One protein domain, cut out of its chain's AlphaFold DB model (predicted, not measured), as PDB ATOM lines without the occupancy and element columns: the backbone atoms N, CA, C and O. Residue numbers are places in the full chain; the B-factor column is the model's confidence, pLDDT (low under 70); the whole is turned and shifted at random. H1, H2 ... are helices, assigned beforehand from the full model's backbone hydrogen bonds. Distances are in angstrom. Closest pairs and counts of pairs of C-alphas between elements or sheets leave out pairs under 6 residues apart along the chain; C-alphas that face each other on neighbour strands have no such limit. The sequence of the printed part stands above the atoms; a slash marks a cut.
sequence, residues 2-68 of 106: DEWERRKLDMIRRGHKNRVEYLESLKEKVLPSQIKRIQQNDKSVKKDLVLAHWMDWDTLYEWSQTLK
ATOM      1  N   ASP A   2     100.183  -2.380 202.293       79.38
ATOM      2  CA  ASP A   2      99.015  -2.979 202.941       79.38
ATOM      3  C   ASP A   2      99.163  -4.510 203.069       79.38
ATOM      4  O   ASP A   2      99.886  -5.137 202.287       79.38
ATOM      5  N   GLU A   3      98.530  -5.107 204.078       81.62
ATOM      6  CA  GLU A   3      98.586  -6.546 204.367       81.62
ATOM      7  C   GLU A   3      98.003  -7.367 203.209       81.62
ATOM      8  O   GLU A   3      98.592  -8.367 202.786       81.62
ATOM      9  N   TRP A   4      96.934  -6.861 202.591       85.62
ATOM     10  CA  TRP A   4      96.343  -7.451 201.393       85.62
ATOM     11  C   TRP A   4      97.299  -7.458 200.192       85.62
ATOM     12  O   TRP A   4      97.435  -8.465 199.495       85.62
ATOM     13  N   GLU A   5      98.023  -6.359 199.965       86.19
ATOM     14  CA  GLU A   5      99.013  -6.271 198.885       86.19
ATOM     15  C   GLU A   5     100.163  -7.268 199.089       86.19
ATOM     16  O   GLU A   5     100.622  -7.898 198.133       86.19
ATOM     17  N   ARG A   6     100.587  -7.494 200.340       88.69
ATOM     18  CA  ARG A   6     101.575  -8.541 200.654       88.69
ATOM     19  C   ARG A   6     101.039  -9.935 200.335       88.69
ATOM     20  O   ARG A   6     101.765 -10.727 199.734       88.69
ATOM     21  N   ARG A   7      99.781 -10.226 200.687       87.56
ATOM     22  CA  ARG A   7      99.130 -11.513 200.396       87.56
ATOM     23  C   ARG A   7      99.008 -11.756 198.891       87.56
ATOM     24  O   ARG A   7      99.361 -12.839 198.426       87.56
ATOM     25  N   LYS A   8      98.603 -10.748 198.107       90.06
ATOM     26  CA  LYS A   8      98.570 -10.839 196.634       90.06
ATOM     27  C   LYS A   8      99.948 -11.155 196.052       90.06
ATOM     28  O   LYS A   8     100.069 -12.048 195.213       90.06
ATOM     29  N   LEU A   9     100.992 -10.468 196.518       89.94
ATOM     30  CA  LEU A   9     102.364 -10.721 196.071       89.94
ATOM     31  C   LEU A   9     102.846 -12.131 196.429       89.94
ATOM     32  O   LEU A   9     103.488 -12.775 195.600       89.94
ATOM     33  N   ASP A  10     102.523 -12.635 197.621       91.62
ATOM     34  CA  ASP A  10     102.858 -14.006 198.024       91.62
ATOM     35  C   ASP A  10     102.130 -15.048 197.158       91.62
ATOM     36  O   ASP A  10     102.749 -15.991 196.664       91.62
ATOM     37  N   MET A  11     100.844 -14.835 196.860       89.12
ATOM     38  CA  MET A  11     100.092 -15.686 195.932       89.12
ATOM     39  C   MET A  11     100.735 -15.718 194.540       89.12
ATOM     40  O   MET A  11     100.896 -16.796 193.967       89.12
ATOM     41  N   ILE A  12     101.156 -14.568 194.005       91.50
ATOM     42  CA  ILE A  12     101.852 -14.493 192.710       91.50
ATOM     43  C   ILE A  12     103.188 -15.240 192.766       91.50
ATOM     44  O   ILE A  12     103.466 -16.046 191.878       91.50
ATOM     45  N   ARG A  13     103.993 -15.029 193.816       92.88
ATOM     46  CA  ARG A  13     105.288 -15.711 194.007       92.88
ATOM     47  C   ARG A  13     105.148 -17.231 194.076       92.88
ATOM     48  O   ARG A  13     106.035 -17.939 193.615       92.88
ATOM     49  N   ARG A  14     104.024 -17.730 194.595       92.56
ATOM     50  CA  ARG A  14     103.679 -19.161 194.645       92.56
ATOM     51  C   ARG A  14     103.039 -19.695 193.355       92.56
ATOM     52  O   ARG A  14     102.562 -20.825 193.333       92.56
ATOM     53  N   GLY A  15     102.989 -18.901 192.283       90.50
ATOM     54  CA  GLY A  15     102.417 -19.302 190.993       90.50
ATOM     55  C   GLY A  15     100.887 -19.226 190.924       90.50
ATOM     56  O   GLY A  15     100.284 -19.685 189.958       90.50
ATOM     57  N   HIS A  16     100.220 -18.621 191.909       93.12
ATOM     58  CA  HIS A  16      98.762 -18.476 191.951       93.12
ATOM     59  C   HIS A  16      98.266 -17.173 191.306       93.12
ATOM     60  O   HIS A  16      97.310 -16.563 191.786       93.12
ATOM     61  N   LYS A  17      98.878 -16.749 190.196       91.69
ATOM     62  CA  LYS A  17      98.512 -15.506 189.498       91.69
ATOM     63  C   LYS A  17      97.028 -15.472 189.106       91.69
ATOM     64  O   LYS A  17      96.340 -14.507 189.420       91.69
ATOM     65  N   ASN A  18      96.509 -16.572 188.558       91.56
ATOM     66  CA  ASN A  18      95.100 -16.693 188.158       91.56
ATOM     67  C   ASN A  18      94.130 -16.501 189.337       91.56
ATOM     68  O   ASN A  18      93.001 -16.056 189.154       91.56
ATOM     69  N   ARG A  19      94.553 -16.836 190.566       93.06
ATOM     70  CA  ARG A  19      93.739 -16.618 191.770       93.06
ATOM     71  C   ARG A  19      93.645 -15.134 192.118       93.06
ATOM     72  O   ARG A  19      92.585 -14.676 192.523       93.06
ATOM     73  N   VAL A  20      94.734 -14.389 191.928       91.38
ATOM     74  CA  VAL A  20      94.754 -12.933 192.118       91.38
ATOM     75  C   VAL A  20      93.914 -12.237 191.051       91.38
ATOM     76  O   VAL A  20      93.080 -11.408 191.392       91.38
ATOM     77  N   GLU A  21      94.057 -12.628 189.784       90.81
ATOM     78  CA  GLU A  21      93.220 -12.113 188.687       90.81
ATOM     79  C   GLU A  21      91.727 -12.384 188.948       90.81
ATOM     80  O   GLU A  21      90.884 -11.503 188.779       90.81
ATOM     81  N   TYR A  22      91.397 -13.574 189.461       92.38
ATOM     82  CA  TYR A  22      90.035 -13.900 189.875       92.38
ATOM     83  C   TYR A  22      89.521 -12.974 190.990       92.38
ATOM     84  O   TYR A  22      88.409 -12.460 190.865       92.38
ATOM     85  N   LEU A  23      90.314 -12.723 192.041       91.12
ATOM     86  CA  LEU A  23      89.950 -11.823 193.148       91.12
ATOM     87  C   LEU A  23      89.712 -10.383 192.680       91.12
ATOM     88  O   LEU A  23      88.784  -9.731 193.152       91.12
ATOM     89  N   GLU A  24      90.514  -9.884 191.741       88.56
ATOM     90  CA  GLU A  24      90.294  -8.554 191.164       88.56
ATOM     91  C   GLU A  24      88.981  -8.519 190.361       88.56
ATOM     92  O   GLU A  24      88.194  -7.587 190.521       88.56
ATOM     93  N   SER A  25      88.660  -9.590 189.619       89.50
ATOM     94  CA  SER A  25      87.388  -9.703 188.880       89.50
ATOM     95  C   SER A  25      86.142  -9.775 189.776       89.50
ATOM     96  O   SER A  25      85.031  -9.509 189.320       89.50
ATOM     97  N   LEU A  26      86.280 -10.140 191.058       89.75
ATOM     98  CA  LEU A  26      85.133 -10.203 191.973       89.75
ATOM     99  C   LEU A  26      84.513  -8.829 192.224       89.75
ATOM    100  O   LEU A  26      83.318  -8.757 192.508       89.75
ATOM    101  N   LYS A  27      85.289  -7.746 192.080       84.44
ATOM    102  CA  LYS A  27      84.802  -6.367 192.246       84.44
ATOM    103  C   LYS A  27      83.660  -6.033 191.285       84.44
ATOM    104  O   LYS A  27      82.800  -5.232 191.621       84.44
ATOM    105  N   GLU A  28      83.643  -6.672 190.121       82.50
ATOM    106  CA  GLU A  28      82.637  -6.481 189.070       82.50
ATOM    107  C   GLU A  28      81.494  -7.505 189.173       82.50
ATOM    108  O   GLU A  28      80.410  -7.314 188.626       82.50
ATOM    109  N   LYS A  29      81.705  -8.602 189.909       84.69
ATOM    110  CA  LYS A  29      80.753  -9.721 189.984       84.69
ATOM    111  C   LYS A  29      79.864  -9.667 191.219       84.69
ATOM    112  O   LYS A  29      78.695 -10.058 191.130       84.69
ATOM    113  N   VAL A  30      80.410  -9.210 192.345       88.19
ATOM    114  CA  VAL A  30      79.758  -9.218 193.659       88.19
ATOM    115  C   VAL A  30      79.060  -7.885 193.911       88.19
ATOM    116  O   VAL A  30      79.658  -6.823 193.770       88.19
ATOM    117  N   LEU A  31      77.790  -7.938 194.312       87.75
ATOM    118  CA  LEU A  31      77.000  -6.737 194.576       87.75
ATOM    119  C   LEU A  31      77.470  -6.012 195.849       87.75
ATOM    120  O   LEU A  31      77.876  -6.671 196.811       87.75
ATOM    121  N   PRO A  32      77.314  -4.676 195.934       86.62
ATOM    122  CA  PRO A  32      77.617  -3.923 197.152       86.62
ATOM    123  C   PRO A  32      76.908  -4.460 198.405       86.62
ATOM    124  O   PRO A  32      77.512  -4.548 199.475       86.62
ATOM    125  N   SER A  33      75.646  -4.880 198.275       87.25
ATOM    126  CA  SER A  33      74.878  -5.504 199.359       87.25
ATOM    127  C   SER A  33      75.467  -6.844 199.814       87.25
ATOM    128  O   SER A  33      75.508  -7.132 201.012       87.25
ATOM    129  N   GLN A  34      75.985  -7.646 198.882       90.88
ATOM    130  CA  GLN A  34      76.669  -8.902 199.186       90.88
ATOM    131  C   GLN A  34      78.022  -8.647 199.859       90.88
ATOM    132  O   GLN A  34      78.319  -9.289 200.862       90.88
ATOM    133  N   ILE A  35      78.804  -7.669 199.382       90.81
ATOM    134  CA  ILE A  35      80.065  -7.248 200.022       90.81
ATOM    135  C   ILE A  35      79.802  -6.832 201.471       90.81
ATOM    136  O   ILE A  35      80.487  -7.303 202.376       90.81
ATOM    137  N   LYS A  36      78.763  -6.025 201.711       89.00
ATOM    138  CA  LYS A  36      78.364  -5.606 203.062       89.00
ATOM    139  C   LYS A  36      78.064  -6.798 203.972       89.00
ATOM    140  O   LYS A  36      78.511  -6.819 205.113       89.00
ATOM    141  N   ARG A  37      77.344  -7.806 203.469       91.69
ATOM    142  CA  ARG A  37      77.054  -9.037 204.223       91.69
ATOM    143  C   ARG A  37      78.327  -9.822 204.541       91.69
ATOM    144  O   ARG A  37      78.494 -10.253 205.678       91.69
ATOM    145  N   ILE A  38      79.257  -9.937 203.588       93.50
ATOM    146  CA  ILE A  38      80.570 -10.557 203.837       93.50
ATOM    147  C   ILE A  38      81.303  -9.800 204.954       93.50
ATOM    148  O   ILE A  38      81.748 -10.423 205.915       93.50
ATOM    149  N   GLN A  39      81.361  -8.466 204.884       91.44
ATOM    150  CA  GLN A  39      82.011  -7.622 205.896       91.44
ATOM    151  C   GLN A  39      81.355  -7.730 207.281       91.44
ATOM    152  O   GLN A  39      82.036  -7.616 208.294       91.44
ATOM    153  N   GLN A  40      80.048  -8.002 207.338       92.25
ATOM    154  CA  GLN A  40      79.297  -8.283 208.570       92.25
ATOM    155  C   GLN A  40      79.465  -9.728 209.071       92.25
ATOM    156  O   GLN A  40      78.787 -10.141 210.011       92.25
ATOM    157  N   ASN A  41      80.367 -10.497 208.458       92.69
ATOM    158  CA  ASN A  41      80.622 -11.904 208.744       92.69
ATOM    159  C   ASN A  41      79.393 -12.821 208.518       92.69
ATOM    160  O   ASN A  41      79.302 -13.913 209.085       92.69
ATOM    161  N   ASP A  42      78.443 -12.406 207.672       92.12
ATOM    162  CA  ASP A  42      77.262 -13.200 207.327       92.12
ATOM    163  C   ASP A  42      77.615 -14.279 206.291       92.12
ATOM    164  O   ASP A  42      77.554 -14.070 205.078       92.12
ATOM    165  N   LYS A  43      77.947 -15.479 206.777       91.50
ATOM    166  CA  LYS A  43      78.288 -16.642 205.938       91.50
ATOM    167  C   LYS A  43      77.137 -17.140 205.060       91.50
ATOM    168  O   LYS A  43      77.397 -17.902 204.126       91.50
ATOM    169  N   SER A  44      75.888 -16.739 205.318       91.44
ATOM    170  CA  SER A  44      74.747 -17.165 204.495       91.44
ATOM    171  C   SER A  44      74.823 -16.618 203.065       91.44
ATOM    172  O   SER A  44      74.352 -17.285 202.144       91.44
ATOM    173  N   VAL A  45      75.520 -15.489 202.862       91.75
ATOM    174  CA  VAL A  45      75.749 -14.865 201.547       91.75
ATOM    175  C   VAL A  45      76.474 -15.789 200.567       91.75
ATOM    176  O   VAL A  45      76.320 -15.635 199.362       91.75
ATOM    177  N   LYS A  46      77.217 -16.797 201.051       86.44
ATOM    178  CA  LYS A  46      77.903 -17.770 200.185       86.44
ATOM    179  C   LYS A  46      76.958 -18.481 199.219       86.44
ATOM    180  O   LYS A  46      77.393 -18.846 198.135       86.44
ATOM    181  N   LYS A  47      75.693 -18.680 199.603       86.56
ATOM    182  CA  LYS A  47      74.682 -19.318 198.744       86.56
ATOM    183  C   LYS A  47      74.312 -18.455 197.535       86.56
ATOM    184  O   LYS A  47      73.905 -18.994 196.514       86.56
ATOM    185  N   ASP A  48      74.505 -17.146 197.653       85.44
ATOM    186  CA  ASP A  48      74.148 -16.152 196.641       85.44
ATOM    187  C   ASP A  48      75.341 -15.810 195.727       85.44
ATOM    188  O   ASP A  48      75.222 -14.982 194.822       85.44
ATOM    189  N   LEU A  49      76.514 -16.409 195.978       88.25
ATOM    190  CA  LEU A  49      77.773 -16.107 195.303       88.25
ATOM    191  C   LEU A  49      78.269 -17.306 194.492       88.25
ATOM    192  O   LEU A  49      78.450 -18.402 195.016       88.25
ATOM    193  N   VAL A  50      78.584 -17.075 193.217       86.31
ATOM    194  CA  VAL A  50      79.260 -18.069 192.372       86.31
ATOM    195  C   VAL A  50      80.768 -17.911 192.548       86.31
ATOM    196  O   VAL A  50      81.408 -17.078 191.903       86.31
ATOM    197  N   LEU A  51      81.327 -18.692 193.472       89.00
ATOM    198  CA  LEU A  51      82.730 -18.612 193.870       89.00
ATOM    199  C   LEU A  51      83.561 -19.760 193.287       89.00
ATOM    200  O   LEU A  51      83.067 -20.867 193.086       89.00
ATOM    201  N   ALA A  52      84.847 -19.514 193.040       89.44
ATOM    202  CA  ALA A  52      85.780 -20.565 192.652       89.44
ATOM    203  C   ALA A  52      85.979 -21.577 193.796       89.44
ATOM    204  O   ALA A  52      86.052 -21.191 194.961       89.44
ATOM    205  N   HIS A  53      86.153 -22.861 193.465       88.56
ATOM    206  CA  HIS A  53      86.261 -23.954 194.449       88.56
ATOM    207  C   HIS A  53      87.384 -23.762 195.485       88.56
ATOM    208  O   HIS A  53      87.290 -24.235 196.611       88.56
ATOM    209  N   TRP A  54      88.469 -23.082 195.112       89.88
ATOM    210  CA  TRP A  54      89.598 -22.835 196.010       89.88
ATOM    211  C   TRP A  54      89.345 -21.702 197.013       89.88
ATOM    212  O   TRP A  54      90.164 -21.510 197.906       89.88
ATOM    213  N   MET A  55      88.269 -20.924 196.855       90.38
ATOM    214  CA  MET A  55      88.045 -19.729 197.657       90.38
ATOM    215  C   MET A  55      87.383 -20.066 198.992       90.38
ATOM    216  O   MET A  55      86.181 -20.331 199.083       90.38
ATOM    217  N   ASP A  56      88.191 -20.025 200.046       91.75
ATOM    218  CA  ASP A  56      87.724 -20.140 201.421       91.75
ATOM    219  C   ASP A  56      87.075 -18.840 201.932       91.75
ATOM    220  O   ASP A  56      87.067 -17.793 201.278       91.75
ATOM    221  N   TRP A  57      86.442 -18.938 203.109       92.50
ATOM    222  CA  TRP A  57      85.777 -17.786 203.719       92.50
ATOM    223  C   TRP A  57      86.758 -16.693 204.113       92.50
ATOM    224  O   TRP A  57      86.443 -15.529 203.917       92.50
ATOM    225  N   ASP A  58      87.915 -17.061 204.651       91.69
ATOM    226  CA  ASP A  58      88.855 -16.100 205.218       91.69
ATOM    227  C   ASP A  58      89.454 -15.233 204.106       91.69
ATOM    228  O   ASP A  58      89.486 -14.012 204.216       91.69
ATOM    229  N   THR A  59      89.783 -15.841 202.964       91.31
ATOM    230  CA  THR A  59      90.198 -15.137 201.746       91.31
ATOM    231  C   THR A  59      89.107 -14.197 201.240       91.31
ATOM    232  O   THR A  59      89.400 -13.052 200.900       91.31
ATOM    233  N   LEU A  60      87.852 -14.658 201.179       92.12
ATOM    234  CA  LEU A  60      86.726 -13.832 200.731       92.12
ATOM    235  C   LEU A  60      86.464 -12.666 201.695       92.12
ATOM    236  O   LEU A  60      86.192 -11.546 201.265       92.12
ATOM    237  N   TYR A  61      86.546 -12.933 202.996       92.44
ATOM    238  CA  TYR A  61      86.349 -11.949 204.043       92.44
ATOM    239  C   TYR A  61      87.433 -10.877 203.979       92.44
ATOM    240  O   TYR A  61      87.099  -9.702 203.852       92.44
ATOM    241  N   GLU A  62      88.708 -11.264 203.963       91.12
ATOM    242  CA  GLU A  62      89.833 -10.334 203.827       91.12
ATOM    243  C   GLU A  62      89.755  -9.514 202.539       91.12
ATOM    244  O   GLU A  62      89.883  -8.292 202.588       91.12
ATOM    245  N   TRP A  63      89.458 -10.154 201.403       91.75
ATOM    246  CA  TRP A  63      89.228  -9.455 200.139       91.75
ATOM    247  C   TRP A  63      88.144  -8.382 200.285       91.75
ATOM    248  O   TRP A  63      88.332  -7.249 199.843       91.75
ATOM    249  N   SER A  64      87.028  -8.702 200.944       91.25
ATOM    250  CA  SER A  64      85.926  -7.753 201.119       91.25
ATOM    251  C   SER A  64      86.318  -6.535 201.959       91.25
ATOM    252  O   SER A  64      85.806  -5.448 201.700       91.25
ATOM    253  N   GLN A  65      87.251  -6.668 202.911       89.38
ATOM    254  CA  GLN A  65      87.726  -5.548 203.741       89.38
ATOM    255  C   GLN A  65      88.509  -4.507 202.933       89.38
ATOM    256  O   GLN A  65      88.604  -3.350 203.334       89.38
ATOM    257  N   THR A  66      89.025  -4.886 201.760       86.50
ATOM    258  CA  THR A  66      89.710  -3.957 200.847       86.50
ATOM    259  C   THR A  66      88.744  -2.987 200.162       86.50
ATOM    260  O   THR A  66      89.169  -1.991 199.575       86.50
ATOM    261  N   LEU A  67      87.436  -3.262 200.223       84.88
ATOM    262  CA  LEU A  67      86.401  -2.501 199.533       84.88
ATOM    263  C   LEU A  67      85.683  -1.559 200.497       84.88
ATOM    264  O   LEU A  67      85.156  -1.961 201.533       84.88
ATOM    265  N   LYS A  68      85.585  -0.284 200.115       78.56
ATOM    266  CA  LYS A  68      84.806   0.704 200.867       78.56
ATOM    267  C   LYS A  68      83.345   0.662 200.426       78.56
ATOM    268  O   LYS A  68      83.009   1.118 199.328       78.56
TER     269      LYS A  68
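Overview. This is residues 2 to 68 of the 106 residues of an uncharacterized protein of Candidatus Diapherotrites archaeon CG11_big_fil_rev_8_21_14_0_20_37_9 (UniProt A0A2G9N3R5). What does the model look like? H1 and H2 meet in a V at one end, a small helical hairpin of H3 and H4 forms the other end, and H5 sits between, near the middle, packing on H3. What is it made of? The 67 printed residues hold five named helices in the order H1, H2, H3, H4, H5 and no named strand, so the class is all helix. How large is it? It is compact, with a radius of gyration of the C-alphas of 11.7 A and spans of 32 by 24 by 19 A.

Along the chain. Where do the first helices run? H1, residues 3 to 13, begins at C-alpha (98.586, -6.546, 204.367) and is 15.4 A long; H2, residues 17 to 29, is 18.7 A. Which follow? H3 is residues 32 to 39, 10.5 A; H4 is 43 to 48, 10.2 A; H5 is 57 to 65, 12.4 A, ending at C-alpha (87.726, -5.548, 203.741).

Arrangement. How does H1 stand to H2? They touch through residues 17 to 20 of H2 alone, closest at the C-alphas of Lys 8 and Val 20, 6.3 A, at a steep tilt of 46 degrees, opposite ways. What touches H3? H5 does, closest at the C-alphas of Ile 38 and Tyr 61, 5.9 A, and so does H4, with which it forms a hairpin, closest at the C-alphas of Gln 34 and Val 45, 6.5 A, at a shallow tilt of 32 degrees. Are the backbones helical? Every O i to N i+4 pair is within hydrogen-bond range in H1, H3 and H5; H2 has 7 of 9, and H4 0 of 2 but 3 of 3 O i to N i+3 pairs.

Size, cuts and confidence. Which C-alphas are farthest apart? Those of Arg 13 and Ser 33, 32.5 A. Is the printed part whole, and how confident is the model? It has no cut and no long link, and no printed residue is under 70 in pLDDT.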